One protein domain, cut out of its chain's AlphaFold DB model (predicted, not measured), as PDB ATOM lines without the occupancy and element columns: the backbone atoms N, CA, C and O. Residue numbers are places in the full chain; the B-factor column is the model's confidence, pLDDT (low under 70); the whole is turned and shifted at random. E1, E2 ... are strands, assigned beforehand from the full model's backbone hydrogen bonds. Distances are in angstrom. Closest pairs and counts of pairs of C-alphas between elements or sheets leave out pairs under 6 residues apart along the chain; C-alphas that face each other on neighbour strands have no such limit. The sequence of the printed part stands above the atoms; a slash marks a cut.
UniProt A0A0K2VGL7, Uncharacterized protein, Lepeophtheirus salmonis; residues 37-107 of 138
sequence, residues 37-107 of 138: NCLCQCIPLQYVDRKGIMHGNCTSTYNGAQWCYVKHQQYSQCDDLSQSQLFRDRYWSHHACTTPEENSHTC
ATOM      1  N   ASN A  37     164.395  -4.165  42.438       84.62
ATOM      2  CA  ASN A  37     163.150  -4.304  43.189       84.62
ATOM      3  C   ASN A  37     162.450  -5.590  42.719       84.62
ATOM      4  O   ASN A  37     161.443  -5.556  42.029       84.62
ATOM      5  N   CYS A  38     163.001  -6.751  43.070       89.81
ATOM      6  CA  CYS A  38     162.585  -8.063  42.579       89.81
ATOM      7  C   CYS A  38     161.171  -8.448  43.026       89.81
ATOM      8  O   CYS A  38     160.566  -9.341  42.456       89.81
ATOM      9  N   LEU A  39     160.636  -7.751  44.034       90.88
ATOM     10  CA  LEU A  39     159.249  -7.859  44.504       90.88
ATOM     11  C   LEU A  39     158.351  -6.718  43.980       90.88
ATOM     12  O   LEU A  39     157.203  -6.550  44.405       90.88
ATOM     13  N   CYS A  40     158.873  -5.894  43.078       95.06
ATOM     14  CA  CYS A  40     158.103  -4.997  42.232       95.06
ATOM     15  C   CYS A  40     157.900  -5.722  40.908       95.06
ATOM     16  O   CYS A  40     158.815  -5.792  40.107       95.06
ATOM     17  N   GLN A  41     156.760  -6.394  40.747       95.00
ATOM     18  CA  GLN A  41     156.523  -7.317  39.634       95.00
ATOM     19  C   GLN A  41     155.145  -7.072  39.041       95.00
ATOM     20  O   GLN A  41     154.175  -6.931  39.792       95.00
ATOM     21  N   CYS A  42     155.054  -7.068  37.713       96.50
ATOM     22  CA  CYS A  42     153.793  -6.941  36.992       96.50
ATOM     23  C   CYS A  42     152.964  -8.231  37.031       96.50
ATOM     24  O   CYS A  42     153.492  -9.342  37.047       96.50
ATOM     25  N   ILE A  43     151.642  -8.082  36.978       96.50
ATOM     26  CA  ILE A  43     150.717  -9.141  36.560       96.50
ATOM     27  C   ILE A  43     150.176  -8.819  35.163       96.50
ATOM     28  O   ILE A  43     150.024  -7.637  34.839       96.50
ATOM     29  N   PRO A  44     149.804  -9.832  34.357       95.94
ATOM     30  CA  PRO A  44     149.325  -9.639  32.986       95.94
ATOM     31  C   PRO A  44     147.879  -9.115  32.911       95.94
ATOM     32  O   PRO A  44     147.115  -9.477  32.018       95.94
ATOM     33  N   LEU A  45     147.473  -8.275  33.868       96.62
ATOM     34  CA  LEU A  45     146.144  -7.680  33.896       96.62
ATOM     35  C   LEU A  45     146.064  -6.549  32.872       96.62
ATOM     36  O   LEU A  45     146.828  -5.583  32.929       96.62
ATOM     37  N   GLN A  46     145.098  -6.684  31.968       97.12
ATOM     38  CA  GLN A  46     144.785  -5.724  30.920       97.12
ATOM     39  C   GLN A  46     143.280  -5.493  30.872       97.12
ATOM     40  O   GLN A  46     142.498  -6.376  31.226       97.12
ATOM     41  N   TYR A  47     142.871  -4.315  30.421       96.88
ATOM     42  CA  TYR A  47     141.468  -4.022  30.149       96.88
ATOM     43  C   TYR A  47     141.340  -3.088  28.954       96.88
ATOM     44  O   TYR A  47     142.274  -2.365  28.618       96.88
ATOM     45  N   VAL A  48     140.176  -3.118  28.312       97.50
ATOM     46  CA  VAL A  48     139.838  -2.221  27.210       97.50
ATOM     47  C   VAL A  48     138.843  -1.190  27.726       97.50
ATOM     48  O   VAL A  48     137.868  -1.546  28.391       97.50
ATOM     49  N   ASP A  49     139.108   0.089  27.477       96.12
ATOM     50  CA  ASP A  49     138.195   1.158  27.871       96.12
ATOM     51  C   ASP A  49     137.022   1.321  26.885       96.12
ATOM     52  O   ASP A  49     136.911   0.643  25.863       96.12
ATOM     53  N   ARG A  50     136.121   2.264  27.175       97.19
ATOM     54  CA  ARG A  50     134.946   2.541  26.329       97.19
ATOM     55  C   ARG A  50     135.293   3.048  24.925       97.19
ATOM     56  O   ARG A  50     134.420   3.063  24.066       97.19
ATOM     57  N   LYS A  51     136.527   3.503  24.706       97.31
ATOM     58  CA  LYS A  51     137.034   3.985  23.417       97.31
ATOM     59  C   LYS A  51     137.763   2.880  22.645       97.31
ATOM     60  O   LYS A  51     138.291   3.154  21.574       97.31
ATOM     61  N   GLY A  52     137.797   1.652  23.168       97.19
ATOM     62  CA  GLY A  52     138.493   0.531  22.538       97.19
ATOM     63  C   GLY A  52     140.004   0.533  22.778       97.19
ATOM     64  O   GLY A  52     140.716  -0.213  22.111       97.19
ATOM     65  N   ILE A  53     140.511   1.346  23.712       96.69
ATOM     66  CA  ILE A  53     141.948   1.429  23.997       96.69
ATOM     67  C   ILE A  53     142.331   0.374  25.033       96.69
ATOM     68  O   ILE A  53     141.693   0.270  26.080       96.69
ATOM     69  N   MET A  54     143.374  -0.403  24.737       97.69
ATOM     70  CA  MET A  54     143.958  -1.383  25.655       97.69
ATOM     71  C   MET A  54     144.832  -0.685  26.705       97.69
ATOM     72  O   MET A  54     145.646   0.175  26.372       97.69
ATOM     73  N   HIS A  55     144.684  -1.096  27.965       97.69
ATOM     74  CA  HIS A  55     145.350  -0.533  29.138       97.69
ATOM     75  C   HIS A  55     146.048  -1.607  29.981       97.69
ATOM     76  O   HIS A  55     145.550  -2.727  30.095       97.69
ATOM     77  N   GLY A  56     147.139  -1.233  30.657       97.25
ATOM     78  CA  GLY A  56     147.904  -2.073  31.583       97.25
ATOM     79  C   GLY A  56     149.043  -2.875  30.944       97.25
ATOM     80  O   GLY A  56     149.490  -2.567  29.841       97.25
ATOM     81  N   ASN A  57     149.524  -3.879  31.691       97.38
ATOM     82  CA  ASN A  57     150.551  -4.867  31.317       97.38
ATOM     83  C   ASN A  57     151.774  -4.332  30.543       97.38
ATOM     84  O   ASN A  57     152.296  -5.009  29.662       97.38
ATOM     85  N   CYS A  58     152.206  -3.104  30.824       97.56
ATOM     86  CA  CYS A  58     153.294  -2.429  30.110       97.56
ATOM     87  C   CYS A  58     153.068  -2.273  28.591       97.56
ATOM     88  O   CYS A  58     153.984  -1.891  27.869       97.56
ATOM     89  N   THR A  59     151.856  -2.516  28.084       96.88
ATOM     90  CA  THR A  59     151.505  -2.370  26.657       96.88
ATOM     91  C   THR A  59     150.924  -0.995  26.337       96.88
ATOM     92  O   THR A  59     150.811  -0.616  25.175       96.88
ATOM     93  N   SER A  60     150.588  -0.223  27.368       97.38
ATOM     94  CA  SER A  60     149.996   1.111  27.271       97.38
ATOM     95  C   SER A  60     150.722   2.092  28.182       97.38
ATOM     96  O   SER A  60     151.460   1.691  29.087       97.38
ATOM     97  N   THR A  61     150.507   3.386  27.952       97.81
ATOM     98  CA  THR A  61     151.129   4.454  28.738       97.81
ATOM     99  C   THR A  61     150.099   5.233  29.544       97.81
ATOM    100  O   THR A  61     148.961   5.430  29.122       97.81
ATOM    101  N   TYR A  62     150.513   5.682  30.725       96.25
ATOM    102  CA  TYR A  62     149.762   6.586  31.586       96.25
ATOM    103  C   TYR A  62     150.737   7.629  32.131       96.25
ATOM    104  O   TYR A  62     151.802   7.271  32.624       96.25
ATOM    105  N   ASN A  63     150.417   8.920  32.005       95.19
ATOM    106  CA  ASN A  63     151.318  10.026  32.367       95.19
ATOM    107  C   ASN A  63     152.727   9.929  31.740       95.19
ATOM    108  O   ASN A  63     153.723  10.257  32.376       95.19
ATOM    109  N   GLY A  64     152.814   9.478  30.484       96.00
ATOM    110  CA  GLY A  64     154.067   9.457  29.719       96.00
ATOM    111  C   GLY A  64     154.978   8.250  29.959       96.00
ATOM    112  O   GLY A  64     156.034   8.180  29.341       96.00
ATOM    113  N   ALA A  65     154.577   7.282  30.790       96.94
ATOM    114  CA  ALA A  65     155.342   6.058  31.031       96.94
ATOM    115  C   ALA A  65     154.464   4.804  30.918       96.94
ATOM    116  O   ALA A  65     153.249   4.858  31.124       96.94
ATOM    117  N   GLN A  66     155.085   3.672  30.571       98.00
ATOM    118  CA  GLN A  66     154.428   2.363  30.590       98.00
ATOM    119  C   GLN A  66     154.056   1.980  32.015       98.00
ATOM    120  O   GLN A  66     154.777   2.309  32.952       98.00
ATOM    121  N   TRP A  67     152.939   1.279  32.176       98.06
ATOM    122  CA  TRP A  67     152.438   0.926  33.497       98.06
ATOM    123  C   TRP A  67     151.798  -0.461  33.514       98.06
ATOM    124  O   TRP A  67     151.302  -0.961  32.500       98.06
ATOM    125  N   CYS A  68     151.777  -1.082  34.688       98.38
ATOM    126  CA  CYS A  68     151.117  -2.364  34.901       98.38
ATOM    127  C   CYS A  68     150.520  -2.454  36.306       98.38
ATOM    128  O   CYS A  68     150.890  -1.715  37.219       98.38
ATOM    129  N   TYR A  69     149.607  -3.403  36.490       98.31
ATOM    130  CA  TYR A  69     149.183  -3.816  37.822       98.31
ATOM    131  C   TYR A  69     150.255  -4.683  38.469       98.31
ATOM    132  O   TYR A  69     150.887  -5.484  37.783       98.31
ATOM    133  N   VAL A  70     150.430  -4.565  39.785       97.75
ATOM    134  CA  VAL A  70     151.483  -5.289  40.505       97.75
ATOM    135  C   VAL A  70     150.985  -6.588  41.142       97.75
ATOM    136  O   VAL A  70     149.824  -6.712  41.542       97.75
ATOM    137  N   LYS A  71     151.890  -7.559  41.290       95.38
ATOM    138  CA  LYS A  71     151.643  -8.880  41.890       95.38
ATOM    139  C   LYS A  71     151.371  -8.799  43.388       95.38
ATOM    140  O   LYS A  71     150.340  -9.278  43.856       95.38
ATOM    141  N   HIS A  72     152.251  -8.132  44.130       92.50
ATOM    142  CA  HIS A  72     152.245  -8.125  45.599       92.50
ATOM    143  C   HIS A  72     151.353  -7.038  46.227       92.50
ATOM    144  O   HIS A  72     151.379  -6.849  47.442       92.50
ATOM    145  N   GLN A  73     150.536  -6.347  45.422       94.88
ATOM    146  CA  GLN A  73     149.613  -5.294  45.874       94.88
ATOM    147  C   GLN A  73     150.327  -4.275  46.786       94.88
ATOM    148  O   GLN A  73     151.433  -3.847  46.464       94.88
ATOM    149  N   GLN A  74     149.739  -3.935  47.937       93.38
ATOM    150  CA  GLN A  74     150.293  -3.021  48.948       93.38
ATOM    151  C   GLN A  74     151.662  -3.429  49.527       93.38
ATOM    152  O   GLN A  74     152.332  -2.603  50.135       93.38
ATOM    153  N   TYR A  75     152.075  -4.692  49.369       91.50
ATOM    154  CA  TYR A  75     153.362  -5.202  49.861       91.50
ATOM    155  C   TYR A  75     154.462  -5.172  48.796       91.50
ATOM    156  O   TYR A  75     155.596  -5.587  49.054       91.50
ATOM    157  N   SER A  76     154.133  -4.719  47.586       91.25
ATOM    158  CA  SER A  76     155.105  -4.605  46.512       91.25
ATOM    159  C   SER A  76     156.201  -3.607  46.871       91.25
ATOM    160  O   SER A  76     155.941  -2.574  47.481       91.25
ATOM    161  N   GLN A  77     157.433  -3.915  46.474       91.19
ATOM    162  CA  GLN A  77     158.598  -3.053  46.699       91.19
ATOM    163  C   GLN A  77     158.763  -2.004  45.586       91.19
ATOM    164  O   GLN A  77     159.871  -1.556  45.319       91.19
ATOM    165  N   CYS A  78     157.685  -1.663  44.874       93.56
ATOM    166  CA  CYS A  78     157.722  -0.599  43.880       93.56
ATOM    167  C   CYS A  78     157.787   0.758  44.581       93.56
ATOM    168  O   CYS A  78     156.940   1.059  45.423       93.56
ATOM    169  N   ASP A  79     158.756   1.587  44.199       92.44
ATOM    170  CA  ASP A  79     158.933   2.930  44.767       92.44
ATOM    171  C   ASP A  79     157.767   3.882  44.433       92.44
ATOM    172  O   ASP A  79     157.520   4.848  45.151       92.44
ATOM    173  N   ASP A  80     157.039   3.604  43.350       95.00
ATOM    174  CA  ASP A  80     155.968   4.420  42.764       95.00
ATOM    175  C   ASP A  80     154.588   3.732  42.833       95.00
ATOM    176  O   ASP A  80     153.715   3.931  41.984       95.00
ATOM    177  N   LEU A  81     154.386   2.892  43.850       96.50
ATOM    178  CA  LEU A  81     153.159   2.125  44.021       96.50
ATOM    179  C   LEU A  81     151.927   3.031  44.189       96.50
ATOM    180  O   LEU A  81     151.843   3.834  45.117       96.50
ATOM    181  N   SER A  82     150.932   2.835  43.327       97.69
ATOM    182  CA  SER A  82     149.699   3.624  43.298       97.69
ATOM    183  C   SER A  82     148.459   2.739  43.397       97.69
ATOM    184  O   SER A  82     148.385   1.680  42.776       97.69
ATOM    185  N   GLN A  83     147.454   3.159  44.169       97.94
ATOM    186  CA  GLN A  83     146.188   2.428  44.276       97.94
ATOM    187  C   GLN A  83     145.327   2.649  43.024       97.94
ATOM    188  O   GLN A  83     145.230   3.761  42.500       97.94
ATOM    189  N   SER A  84     144.692   1.589  42.525       97.06
ATOM    190  CA  SER A  84     143.787   1.671  41.379       97.06
ATOM    191  C   SER A  84     142.432   2.237  41.782       97.06
ATOM    192  O   SER A  84     141.826   1.815  42.764       97.06
ATOM    193  N   GLN A  85     141.938   3.169  40.973       95.25
ATOM    194  CA  GLN A  85     140.588   3.717  41.106       95.25
ATOM    195  C   GLN A  85     139.535   2.836  40.415       95.25
ATOM    196  O   GLN A  85     138.356   2.912  40.749       95.25
ATOM    197  N   LEU A  86     139.952   2.009  39.448       94.56
ATOM    198  CA  LEU A  86     139.046   1.197  38.634       94.56
ATOM    199  C   LEU A  86     138.818  -0.193  39.236       94.56
ATOM    200  O   LEU A  86     137.688  -0.679  39.263       94.56
ATOM    201  N   PHE A  87     139.880  -0.827  39.736       95.38
ATOM    202  CA  PHE A  87     139.797  -2.140  40.368       95.38
ATOM    203  C   PHE A  87     140.089  -2.013  41.859       95.38
ATOM    204  O   PHE A  87     141.197  -1.654  42.255       95.38
ATOM    205  N   ARG A  88     139.092  -2.338  42.688       94.75
ATOM    206  CA  ARG A  88     139.265  -2.387  44.144       94.75
ATOM    207  C   ARG A  88     140.387  -3.352  44.520       94.75
ATOM    208  O   ARG A  88     140.577  -4.373  43.861       94.75
ATOM    209  N   ASP A  89     141.121  -2.989  45.567       93.38
ATOM    210  CA  ASP A  89     142.224  -3.774  46.133       93.38
ATOM    211  C   ASP A  89     143.338  -4.116  45.135       93.38
ATOM    212  O   ASP A  89     144.075  -5.092  45.303       93.38
ATOM    213  N   ARG A  90     143.480  -3.297  44.086       96.50
ATOM    214  CA  ARG A  90     144.567  -3.397  43.118       96.50
ATOM    215  C   ARG A  90     145.485  -2.199  43.186       96.50
ATOM    216  O   ARG A  90     145.041  -1.065  43.347       96.50
ATOM    217  N   TYR A  91     146.765  -2.473  42.992       98.31
ATOM    218  CA  TYR A  91     147.804  -1.463  42.879       98.31
ATOM    219  C   TYR A  91     148.513  -1.579  41.534       98.31
ATOM    220  O   TYR A  91     148.544  -2.650  40.921       98.31
ATOM    221  N   TRP A  92     149.075  -0.469  41.082       98.31
ATOM    222  CA  TRP A  92     149.784  -0.345  39.821       98.31
ATOM    223  C   TRP A  92     151.060   0.486  40.008       98.31
ATOM    224  O   TRP A  92     151.216   1.174  41.016       98.31
ATOM    225  N   SER A  93     151.993   0.357  39.072       98.00
ATOM    226  CA  SER A  93     153.303   1.016  39.097       98.00
ATOM    227  C   SER A  93     153.814   1.194  37.666       98.00
ATOM    228  O   SER A  93     153.476   0.397  36.781       98.00
ATOM    229  N   HIS A  94     154.618   2.235  37.437       97.62
ATOM    230  CA  HIS A  94     155.416   2.398  36.221       97.62
ATOM    231  C   HIS A  94     156.751   1.657  36.342       97.62
ATOM    232  O   HIS A  94     157.159   0.965  35.411       97.62
ATOM    233  N   HIS A  95     157.402   1.746  37.506       95.62
ATOM    234  CA  HIS A  95     158.686   1.101  37.800       95.62
ATOM    235  C   HIS A  95     158.639  -0.415  37.558       95.62
ATOM    236  O   HIS A  95     159.579  -0.980  37.008       95.62
ATOM    237  N   ALA A  96     157.528  -1.082  37.869       96.19
ATOM    238  CA  ALA A  96     157.373  -2.521  37.643       96.19
ATOM    239  C   ALA A  96     157.610  -2.962  36.181       96.19
ATOM    240  O   ALA A  96     157.969  -4.111  35.939       96.19
ATOM    241  N   CYS A  97     157.457  -2.068  35.197       95.94
ATOM    242  CA  CYS A  97     157.738  -2.378  33.792       95.94
ATOM    243  C   CYS A  97     159.234  -2.425  33.451       95.94
ATOM    244  O   CYS A  97     159.603  -2.960  32.409       95.94
ATOM    245  N   THR A  98     160.098  -1.870  34.301       93.38
ATOM    246  CA  THR A  98     161.552  -1.830  34.084       93.38
ATOM    247  C   THR A  98     162.311  -2.758  35.024       93.38
ATOM    248  O   THR A  98     163.539  -2.833  34.962       93.38
ATOM    249  N   THR A  99     161.611  -3.460  35.915       92.50
ATOM    250  CA  THR A  99     162.232  -4.416  36.829       92.50
ATOM    251  C   THR A  99     162.508  -5.748  36.139       92.50
ATOM    252  O   THR A  99     161.685  -6.208  35.346       92.50
ATOM    253  N   PRO A 100     163.625  -6.417  36.468       90.50
ATOM    254  CA  PRO A 100     163.861  -7.783  36.016       90.50
ATOM    255  C   PRO A 100     162.790  -8.732  36.568       90.50
ATOM    256  O   PRO A 100     162.206  -8.480  37.624       90.50
ATOM    257  N   GLU A 101     162.578  -9.857  35.887       89.31
ATOM    258  CA  GLU A 101     161.687 -10.906  36.382       89.31
ATOM    259  C   GLU A 101     162.145 -11.431  37.749       89.31
ATOM    260  O   GLU A 101     163.341 -11.639  37.981       89.31
ATOM    261  N   GLU A 102     161.186 -11.722  38.627       88.00
ATOM    262  CA  GLU A 102     161.405 -12.214  39.996       88.00
ATOM    263  C   GLU A 102     162.343 -13.431  40.055       88.00
ATOM    264  O   GLU A 102     163.183 -13.535  40.944       88.00
ATOM    265  N   ASN A 103     162.250 -14.331  39.072       85.12
ATOM    266  CA  ASN A 103     163.028 -15.574  39.018       85.12
ATOM    267  C   ASN A 103     164.313 -15.478  38.181       85.12
ATOM    268  O   ASN A 103     165.028 -16.481  38.028       85.12
ATOM    269  N   SER A 104     164.600 -14.299  37.624       87.00
ATOM    270  CA  SER A 104     165.820 -14.049  36.861       87.00
ATOM    271  C   SER A 104     167.057 -14.253  37.736       87.00
ATOM    272  O   SER A 104     167.009 -14.108  38.958       87.00
ATOM    273  N   HIS A 105     168.199 -14.559  37.116       86.12
ATOM    274  CA  HIS A 105     169.481 -14.654  37.827       86.12
ATOM    275  C   HIS A 105     169.776 -13.374  38.632       86.12
ATOM    276  O   HIS A 105     170.217 -13.438  39.773       86.12
ATOM    277  N   THR A 106     169.411 -12.216  38.073       85.25
ATOM    278  CA  THR A 106     169.485 -10.894  38.698       85.25
ATOM    279  C   THR A 106     168.797 -10.851  40.066       85.25
ATOM    280  O   THR A 106     169.312 -10.214  40.987       85.25
ATOM    281  N   CYS A 107     167.664 -11.538  40.217       84.69
ATOM    282  CA  CYS A 107     166.863 -11.554  41.439       84.69
ATOM    283  C   CYS A 107     167.107 -12.767  42.340       84.69
ATOM    284  O   CYS A 107     166.975 -12.661  43.559       84.69
TER     285      CYS A 107
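Overview. This is residues 37 to 107 of the 138 residues of an uncharacterized protein of Lepeophtheirus salmonis (UniProt A0A0K2VGL7). What shape is this? It has little regular structure: long loops surround E3 and E4, which meet at a point in the middle, with the hairpin of E1 and E2 at one end and residues 103 to 107 at the other. What is it made of? The printed part has 71 residues, no named helix and four strands, E1 to E4 in order; it is all strand by class, with only 12 residues in named elements. It is compact, radius of gyration of the C-alphas 11.9 A, spanning 40 by 21 by 19 A.

Arrangement. How do E1, residues 46 to 48, and E2, residues 54 to 56, pair? They form an antiparallel hairpin at 150 degrees, with N 55 and O 47 within hydrogen-bond range at 2.8 A. What of E3, residues 68 to 70, and E4, residues 91 to 93? They meet only at a point, where the facing C-alphas 69 and 92 are 4.1 A apart.

Along the chain. Where does E1 begin? C-alpha 46 is at (144.785, -5.724, 30.920). Where does E4 end? C-alpha 93 is at (153.303, 1.016, 39.097).

Size, cuts and confidence. Which links are long? E2 to E3 and E3 to E4. Any cut or low confidence? The printed part has no cut, and no printed residue is under 70.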